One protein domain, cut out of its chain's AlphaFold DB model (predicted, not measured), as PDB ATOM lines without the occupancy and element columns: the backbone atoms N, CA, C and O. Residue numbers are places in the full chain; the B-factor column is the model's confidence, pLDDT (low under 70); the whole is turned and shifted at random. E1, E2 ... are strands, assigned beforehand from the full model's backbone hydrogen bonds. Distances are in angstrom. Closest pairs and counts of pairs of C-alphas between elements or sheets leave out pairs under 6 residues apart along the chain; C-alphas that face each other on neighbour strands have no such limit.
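What this domain is: This is residues 58 to 113 of the 113 residues of an uncharacterized protein of Beggiatoa sp. PS (UniProt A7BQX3). With little regular structure, the domain is a small sheet of two hairpins, E1 with E2 and E3 with E4, curled like part of a barrel, with long loops. It is all strand: 17 of the 56 printed residues lie in the four strands, with no named helix. The sheet, E1 E2 E3 E4, is mixed. The whole is compact, with a radius of gyration of the C-alphas of 10.0 A and spans of 26 by 19 by 18 A.

Where its parts are: E1, residues 63 to 65, begins at C-alpha 63 (8.050, 8.058, -9.075) and is 7.3 A long. E2, 72 to 75, measures 10.1 A; E3, 90 to 95, 15.5 A; E4, 98 to 101, 9.9 A, ending at (1.662, 16.232, -7.291).

How they stand to each other: E1 and E2 are antiparallel, with N 64 and O 73 2.9 A apart. E2 and E3 are parallel, with N 74 and O 90 at 2.9 A. E3 and E4 are antiparallel, with N 95 and O 98 at 2.8 A.

The domain as a whole: The printed part has no cut. The link E2 to E3 is long. Residues 84, 85 and 87 have pLDDT under 70.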
ATOM      1  N   GLN A  58      10.313   2.408  -9.841       91.12
ATOM      2  CA  GLN A  58      10.104   3.739  -9.262       91.12
ATOM      3  C   GLN A  58      11.284   4.691  -9.499       91.12
ATOM      4  O   GLN A  58      11.070   5.865  -9.788       91.12
ATOM      5  N   GLN A  59      12.520   4.186  -9.430       90.12
ATOM      6  CA  GLN A  59      13.727   4.999  -9.601       90.12
ATOM      7  C   GLN A  59      13.899   5.443 -11.054       90.12
ATOM      8  O   GLN A  59      14.141   6.619 -11.312       90.12
ATOM      9  N   LYS A  60      13.723   4.519 -12.008       89.19
ATOM     10  CA  LYS A  60      13.845   4.800 -13.445       89.19
ATOM     11  C   LYS A  60      12.885   5.902 -13.891       89.19
ATOM     12  O   LYS A  60      13.269   6.760 -14.677       89.19
ATOM     13  N   PHE A  61      11.655   5.876 -13.387       90.38
ATOM     14  CA  PHE A  61      10.592   6.784 -13.817       90.38
ATOM     15  C   PHE A  61      10.373   7.965 -12.864       90.38
ATOM     16  O   PHE A  61       9.404   8.701 -13.016       90.38
ATOM     17  N   SER A  62      11.271   8.169 -11.890       93.44
ATOM     18  CA  SER A  62      11.196   9.267 -10.913       93.44
ATOM     19  C   SER A  62       9.839   9.346 -10.198       93.44
ATOM     20  O   SER A  62       9.236  10.412 -10.060       93.44
ATOM     21  N   ILE A  63       9.330   8.189  -9.775       94.50
ATOM     22  CA  ILE A  63       8.050   8.058  -9.075       94.50
ATOM     23  C   ILE A  63       8.291   8.135  -7.570       94.50
ATOM     24  O   ILE A  63       9.147   7.439  -7.024       94.50
ATOM     25  N   GLY A  64       7.475   8.926  -6.883       95.19
ATOM     26  CA  GLY A  64       7.524   9.055  -5.436       95.19
ATOM     27  C   GLY A  64       6.187   9.462  -4.833       95.19
ATOM     28  O   GLY A  64       5.153   9.526  -5.501       95.19
ATOM     29  N   ARG A  65       6.205   9.730  -3.529       96.38
ATOM     30  CA  ARG A  65       5.051  10.250  -2.793       96.38
ATOM     31  C   ARG A  65       5.117  11.770  -2.777       96.38
ATOM     32  O   ARG A  65       6.153  12.337  -2.449       96.38
ATOM     33  N   CYS A  66       4.004  12.427  -3.087       97.00
ATOM     34  CA  CYS A  66       3.887  13.862  -2.884       97.00
ATOM     35  C   CYS A  66       4.097  14.191  -1.403       97.00
ATOM     36  O   CYS A  66       3.368  13.688  -0.551       97.00
ATOM     37  N   GLU A  67       5.018  15.097  -1.092       98.06
ATOM     38  CA  GLU A  67       5.344  15.432   0.298       98.06
ATOM     39  C   GLU A  67       4.181  16.069   1.067       98.06
ATOM     40  O   GLU A  67       4.122  15.977   2.290       98.06
ATOM     41  N   LYS A  68       3.219  16.678   0.364       97.31
ATOM     42  CA  LYS A  68       2.070  17.354   0.980       97.31
ATOM     43  C   LYS A  68       0.884  16.429   1.256       97.31
ATOM     44  O   LYS A  68       0.274  16.535   2.313       97.31
ATOM     45  N   CYS A  69       0.520  15.567   0.306       96.62
ATOM     46  CA  CYS A  69      -0.703  14.755   0.391       96.62
ATOM     47  C   CYS A  69      -0.463  13.245   0.295       96.62
ATOM     48  O   CYS A  69      -1.416  12.476   0.363       96.62
ATOM     49  N   GLN A  70       0.791  12.817   0.123       95.44
ATOM     50  CA  GLN A  70       1.198  11.415   0.024       95.44
ATOM     51  C   GLN A  70       0.591  10.653  -1.165       95.44
ATOM     52  O   GLN A  70       0.671   9.429  -1.223       95.44
ATOM     53  N   THR A  71       0.023  11.334  -2.162       94.38
ATOM     54  CA  THR A  71      -0.379  10.676  -3.416       94.38
ATOM     55  C   THR A  71       0.853  10.230  -4.205       94.38
ATOM     56  O   THR A  71       1.875  10.918  -4.199       94.38
ATOM     57  N   TRP A  72       0.755   9.091  -4.892       95.00
ATOM     58  CA  TRP A  72       1.774   8.654  -5.847       95.00
ATOM     59  C   TRP A  72       1.838   9.602  -7.037       95.00
ATOM     60  O   TRP A  72       0.821   9.884  -7.672       95.00
ATOM     61  N   THR A  73       3.038  10.080  -7.339       95.25
ATOM     62  CA  THR A  73       3.254  11.065  -8.388       95.25
ATOM     63  C   THR A  73       4.565  10.814  -9.115       95.25
ATOM     64  O   THR A  73       5.535  10.348  -8.520       95.25
ATOM     65  N   MET A  74       4.587  11.136 -10.403       94.94
ATOM     66  CA  MET A  74       5.783  11.108 -11.237       94.94
ATOM     67  C   MET A  74       6.390  12.505 -11.315       94.94
ATOM     68  O   MET A  74       5.672  13.460 -11.607       94.94
ATOM     69  N   ASP A  75       7.695  12.634 -11.083       95.44
ATOM     70  CA  ASP A  75       8.399  13.891 -11.321       95.44
ATOM     71  C   ASP A  75       8.598  14.117 -12.824       95.44
ATOM     72  O   ASP A  75       9.496  13.552 -13.450       95.44
ATOM     73  N   ARG A  76       7.772  14.990 -13.406       93.56
ATOM     74  CA  ARG A  76       7.808  15.328 -14.832       93.56
ATOM     75  C   ARG A  76       8.963  16.257 -15.220       93.56
ATOM     76  O   ARG A  76       9.136  16.532 -16.406       93.56
ATOM     77  N   ILE A  77       9.750  16.761 -14.262       91.50
ATOM     78  CA  ILE A  77      11.016  17.453 -14.556       91.50
ATOM     79  C   ILE A  77      12.095  16.423 -14.888       91.50
ATOM     80  O   ILE A  77      12.815  16.586 -15.871       91.50
ATOM     81  N   ALA A  78      12.183  15.360 -14.088       89.88
ATOM     82  CA  ALA A  78      13.146  14.283 -14.289       89.88
ATOM     83  C   ALA A  78      12.704  13.297 -15.383       89.88
ATOM     84  O   ALA A  78      13.545  12.799 -16.129       89.88
ATOM     85  N   ASN A  79      11.395  13.059 -15.519       87.56
ATOM     86  CA  ASN A  79      10.817  12.193 -16.543       87.56
ATOM     87  C   ASN A  79       9.748  12.935 -17.381       87.56
ATOM     88  O   ASN A  79       8.551  12.886 -17.083       87.56
ATOM     89  N   PRO A  80      10.155  13.687 -18.421       82.94
ATOM     90  CA  PRO A  80       9.249  14.571 -19.155       82.94
ATOM     91  C   PRO A  80       8.240  13.826 -20.035       82.94
ATOM     92  O   PRO A  80       7.181  14.384 -20.341       82.94
ATOM     93  N   VAL A  81       8.535  12.586 -20.427       80.19
ATOM     94  CA  VAL A  81       7.654  11.733 -21.233       80.19
ATOM     95  C   VAL A  81       7.061  10.663 -20.329       80.19
ATOM     96  O   VAL A  81       7.781  10.046 -19.551       80.19
ATOM     97  N   LYS A  82       5.742  10.496 -20.422       74.19
ATOM     98  CA  LYS A  82       4.990   9.484 -19.691       74.19
ATOM     99  C   LYS A  82       4.532   8.426 -20.690       74.19
ATOM    100  O   LYS A  82       3.949   8.797 -21.711       74.19
ATOM    101  N   ASP A  83       4.793   7.160 -20.400       75.19
ATOM    102  CA  ASP A  83       4.335   6.034 -21.213       75.19
ATOM    103  C   ASP A  83       2.920   5.602 -20.780       75.19
ATOM    104  O   ASP A  83       2.525   5.761 -19.623       75.19
ATOM    105  N   GLU A  84       2.140   5.015 -21.696       63.59
ATOM    106  CA  GLU A  84       0.748   4.593 -21.430       63.59
ATOM    107  C   GLU A  84       0.629   3.591 -20.264       63.59
ATOM    108  O   GLU A  84      -0.396   3.531 -19.587       63.59
ATOM    109  N   GLY A  85       1.696   2.842 -19.958       68.25
ATOM    110  CA  GLY A  85       1.737   1.923 -18.817       68.25
ATOM    111  C   GLY A  85       1.696   2.610 -17.444       68.25
ATOM    112  O   GLY A  85       1.457   1.964 -16.432       68.25
ATOM    113  N   GLU A  86       1.897   3.924 -17.365       75.75
ATOM    114  CA  GLU A  86       2.060   4.652 -16.098       75.75
ATOM    115  C   GLU A  86       0.753   5.331 -15.641       75.75
ATOM    116  O   GLU A  86       0.733   6.168 -14.732       75.75
ATOM    117  N   GLU A  87      -0.363   5.003 -16.292       69.06
ATOM    118  CA  GLU A  87      -1.619   5.756 -16.266       69.06
ATOM    119  C   GLU A  87      -2.342   5.919 -14.914       69.06
ATOM    120  O   GLU A  87      -3.036   6.928 -14.792       69.06
ATOM    121  N   PRO A  88      -2.165   5.136 -13.828       81.56
ATOM    122  CA  PRO A  88      -2.733   5.589 -12.558       81.56
ATOM    123  C   PRO A  88      -1.840   6.597 -11.820       81.56
ATOM    124  O   PRO A  88      -2.325   7.299 -10.928       81.56
ATOM    125  N   ILE A  89      -0.551   6.699 -12.161       90.38
ATOM    126  CA  ILE A  89       0.381   7.592 -11.469       90.38
ATOM    127  C   ILE A  89       0.173   9.008 -11.985       90.38
ATOM    128  O   ILE A  89       0.278   9.284 -13.178       90.38
ATOM    129  N   ARG A  90      -0.154   9.926 -11.083       89.75
ATOM    130  CA  ARG A  90      -0.457  11.305 -11.460       89.75
ATOM    131  C   ARG A  90       0.818  12.092 -11.748       89.75
ATOM    132  O   ARG A  90       1.892  11.779 -11.236       89.75
ATOM    133  N   ASP A  91       0.674  13.136 -12.551       93.38
ATOM    134  CA  ASP A  91       1.772  14.055 -12.818       93.38
ATOM    135  C   ASP A  91       2.128  14.855 -11.568       93.38
ATOM    136  O   ASP A  91       1.278  15.168 -10.730       93.38
ATOM    137  N   GLY A  92       3.403  15.195 -11.465       95.38
ATOM    138  CA  GLY A  92       3.961  16.053 -10.441       95.38
ATOM    139  C   GLY A  92       5.291  16.629 -10.892       95.38
ATOM    140  O   GLY A  92       5.713  16.469 -12.038       95.38
ATOM    141  N   ALA A  93       5.945  17.338  -9.987       96.81
ATOM    142  CA  ALA A  93       7.261  17.897 -10.225       96.81
ATOM    143  C   ALA A  93       7.981  18.160  -8.907       96.81
ATOM    144  O   ALA A  93       7.342  18.469  -7.893       96.81
ATOM    145  N   THR A  94       9.308  18.097  -8.942       97.06
ATOM    146  CA  THR A  94      10.122  18.650  -7.859       97.06
ATOM    147  C   THR A  94      10.082  20.178  -7.910       97.06
ATOM    148  O   THR A  94      10.558  20.803  -8.855       97.06
ATOM    149  N   HIS A  95       9.521  20.798  -6.877       96.12
ATOM    150  CA  HIS A  95       9.426  22.245  -6.718       96.12
ATOM    151  C   HIS A  95       9.996  22.640  -5.354       96.12
ATOM    152  O   HIS A  95       9.595  22.083  -4.333       96.12
ATOM    153  N   ASP A  96      10.965  23.560  -5.337       94.88
ATOM    154  CA  ASP A  96      11.703  23.974  -4.132       94.88
ATOM    155  C   ASP A  96      12.285  22.794  -3.330       94.88
ATOM    156  O   ASP A  96      12.207  22.732  -2.102       94.88
ATOM    157  N   GLY A  97      12.848  21.818  -4.050       95.38
ATOM    158  CA  GLY A  97      13.434  20.609  -3.468       95.38
ATOM    159  C   GLY A  97      12.413  19.591  -2.959       95.38
ATOM    160  O   GLY A  97      12.830  18.601  -2.365       95.38
ATOM    161  N   LYS A  98      11.111  19.813  -3.192       97.19
ATOM    162  CA  LYS A  98      10.043  18.916  -2.748       97.19
ATOM    163  C   LYS A  98       9.284  18.291  -3.896       97.19
ATOM    164  O   LYS A  98       8.854  18.999  -4.806       97.19
ATOM    165  N   LEU A  99       9.016  16.992  -3.816       97.44
ATOM    166  CA  LEU A  99       8.166  16.332  -4.805       97.44
ATOM    167  C   LEU A  99       6.689  16.642  -4.530       97.44
ATOM    168  O   LEU A  99       6.128  16.237  -3.507       97.44
ATOM    169  N   LEU A 100       6.028  17.338  -5.457       98.00
ATOM    170  CA  LEU A 100       4.616  17.712  -5.353       98.00
ATOM    171  C   LEU A 100       3.805  17.135  -6.516       98.00
ATOM    172  O   LEU A 100       4.248  17.178  -7.660       98.00
ATOM    173  N   CYS A 101       2.600  16.625  -6.237       97.06
ATOM    174  CA  CYS A 101       1.662  16.232  -7.291       97.06
ATOM    175  C   CYS A 101       1.025  17.460  -7.955       97.06
ATOM    176  O   CYS A 101       1.042  18.555  -7.390       97.06
ATOM    177  N   TYR A 102       0.390  17.260  -9.110       95.31
ATOM    178  CA  TYR A 102      -0.255  18.315  -9.897       95.31
ATOM    179  C   TYR A 102      -1.206  19.210  -9.088       95.31
ATOM    180  O   TYR A 102      -1.210  20.420  -9.280       95.31
ATOM    181  N   GLN A 103      -1.943  18.652  -8.123       96.62
ATOM    182  CA  GLN A 103      -2.868  19.424  -7.277       96.62
ATOM    183  C   GLN A 103      -2.161  20.249  -6.196       96.62
ATOM    184  O   GLN A 103      -2.725  21.197  -5.650       96.62
ATOM    185  N   CYS A 104      -0.955  19.837  -5.803       97.31
ATOM    186  CA  CYS A 104      -0.189  20.476  -4.736       97.31
ATOM    187  C   CYS A 104       0.839  21.477  -5.264       97.31
ATOM    188  O   CYS A 104       1.337  22.281  -4.475       97.31
ATOM    189  N   LEU A 105       1.150  21.426  -6.560       97.44
ATOM    190  CA  LEU A 105       2.009  22.390  -7.229       97.44
ATOM    191  C   LEU A 105       1.376  23.793  -7.248       97.44
ATOM    192  O   LEU A 105       0.149  23.934  -7.223       97.44
ATOM    193  N   PRO A 106       2.193  24.859  -7.311       96.06
ATOM    194  CA  PRO A 106       1.692  26.208  -7.543       96.06
ATOM    195  C   PRO A 106       0.881  26.291  -8.839       96.06
ATOM    196  O   PRO A 106       1.268  25.719  -9.852       96.06
ATOM    197  N   LYS A 107      -0.208  27.068  -8.841       94.00
ATOM    198  CA  LYS A 107      -1.134  27.171  -9.989       94.00
ATOM    199  C   LYS A 107      -0.490  27.651 -11.295       94.00
ATOM    200  O   LYS A 107      -1.051  27.444 -12.362       94.00
ATOM    201  N   ASN A 108       0.645  28.338 -11.216       93.25
ATOM    202  CA  ASN A 108       1.407  28.810 -12.372       93.25
ATOM    203  C   ASN A 108       2.446  27.790 -12.872       93.25
ATOM    204  O   ASN A 108       3.166  28.074 -13.827       93.25
ATOM    205  N   HIS A 109       2.562  26.626 -12.231       94.12
ATOM    206  CA  HIS A 109       3.474  25.574 -12.648       94.12
ATOM    207  C   HIS A 109       2.902  24.816 -13.854       94.12
ATOM    208  O   HIS A 109       1.728  24.460 -13.865       94.12
ATOM    209  N   ARG A 110       3.736  24.500 -14.856       91.88
ATOM    210  CA  ARG A 110       3.311  23.825 -16.104       91.88
ATOM    211  C   ARG A 110       2.549  22.511 -15.873       91.88
ATOM    212  O   ARG A 110       1.699  22.150 -16.675       91.88
ATOM    213  N   TRP A 111       2.899  21.802 -14.805       90.94
ATOM    214  CA  TRP A 111       2.320  20.507 -14.430       90.94
ATOM    215  C   TRP A 111       1.271  20.604 -13.314       90.94
ATOM    216  O   TRP A 111       0.926  19.584 -12.729       90.94
ATOM    217  N   ALA A 112       0.801  21.806 -12.972       91.50
ATOM    218  CA  ALA A 112      -0.306  21.978 -12.038       91.50
ATOM    219  C   ALA A 112      -1.643  21.956 -12.787       91.50
ATOM    220  O   ALA A 112      -1.792  22.704 -13.754       91.50
ATOM    221  N   TRP A 113      -2.599  21.141 -12.325       83.38
ATOM    222  CA  TRP A 113      -3.991  21.100 -12.808       83.38
ATOM    223  C   TRP A 113      -4.974  21.304 -11.653       83.38
ATOM    224  O   TRP A 113      -4.706  20.786 -10.541       83.38
TER     225      TRP A 113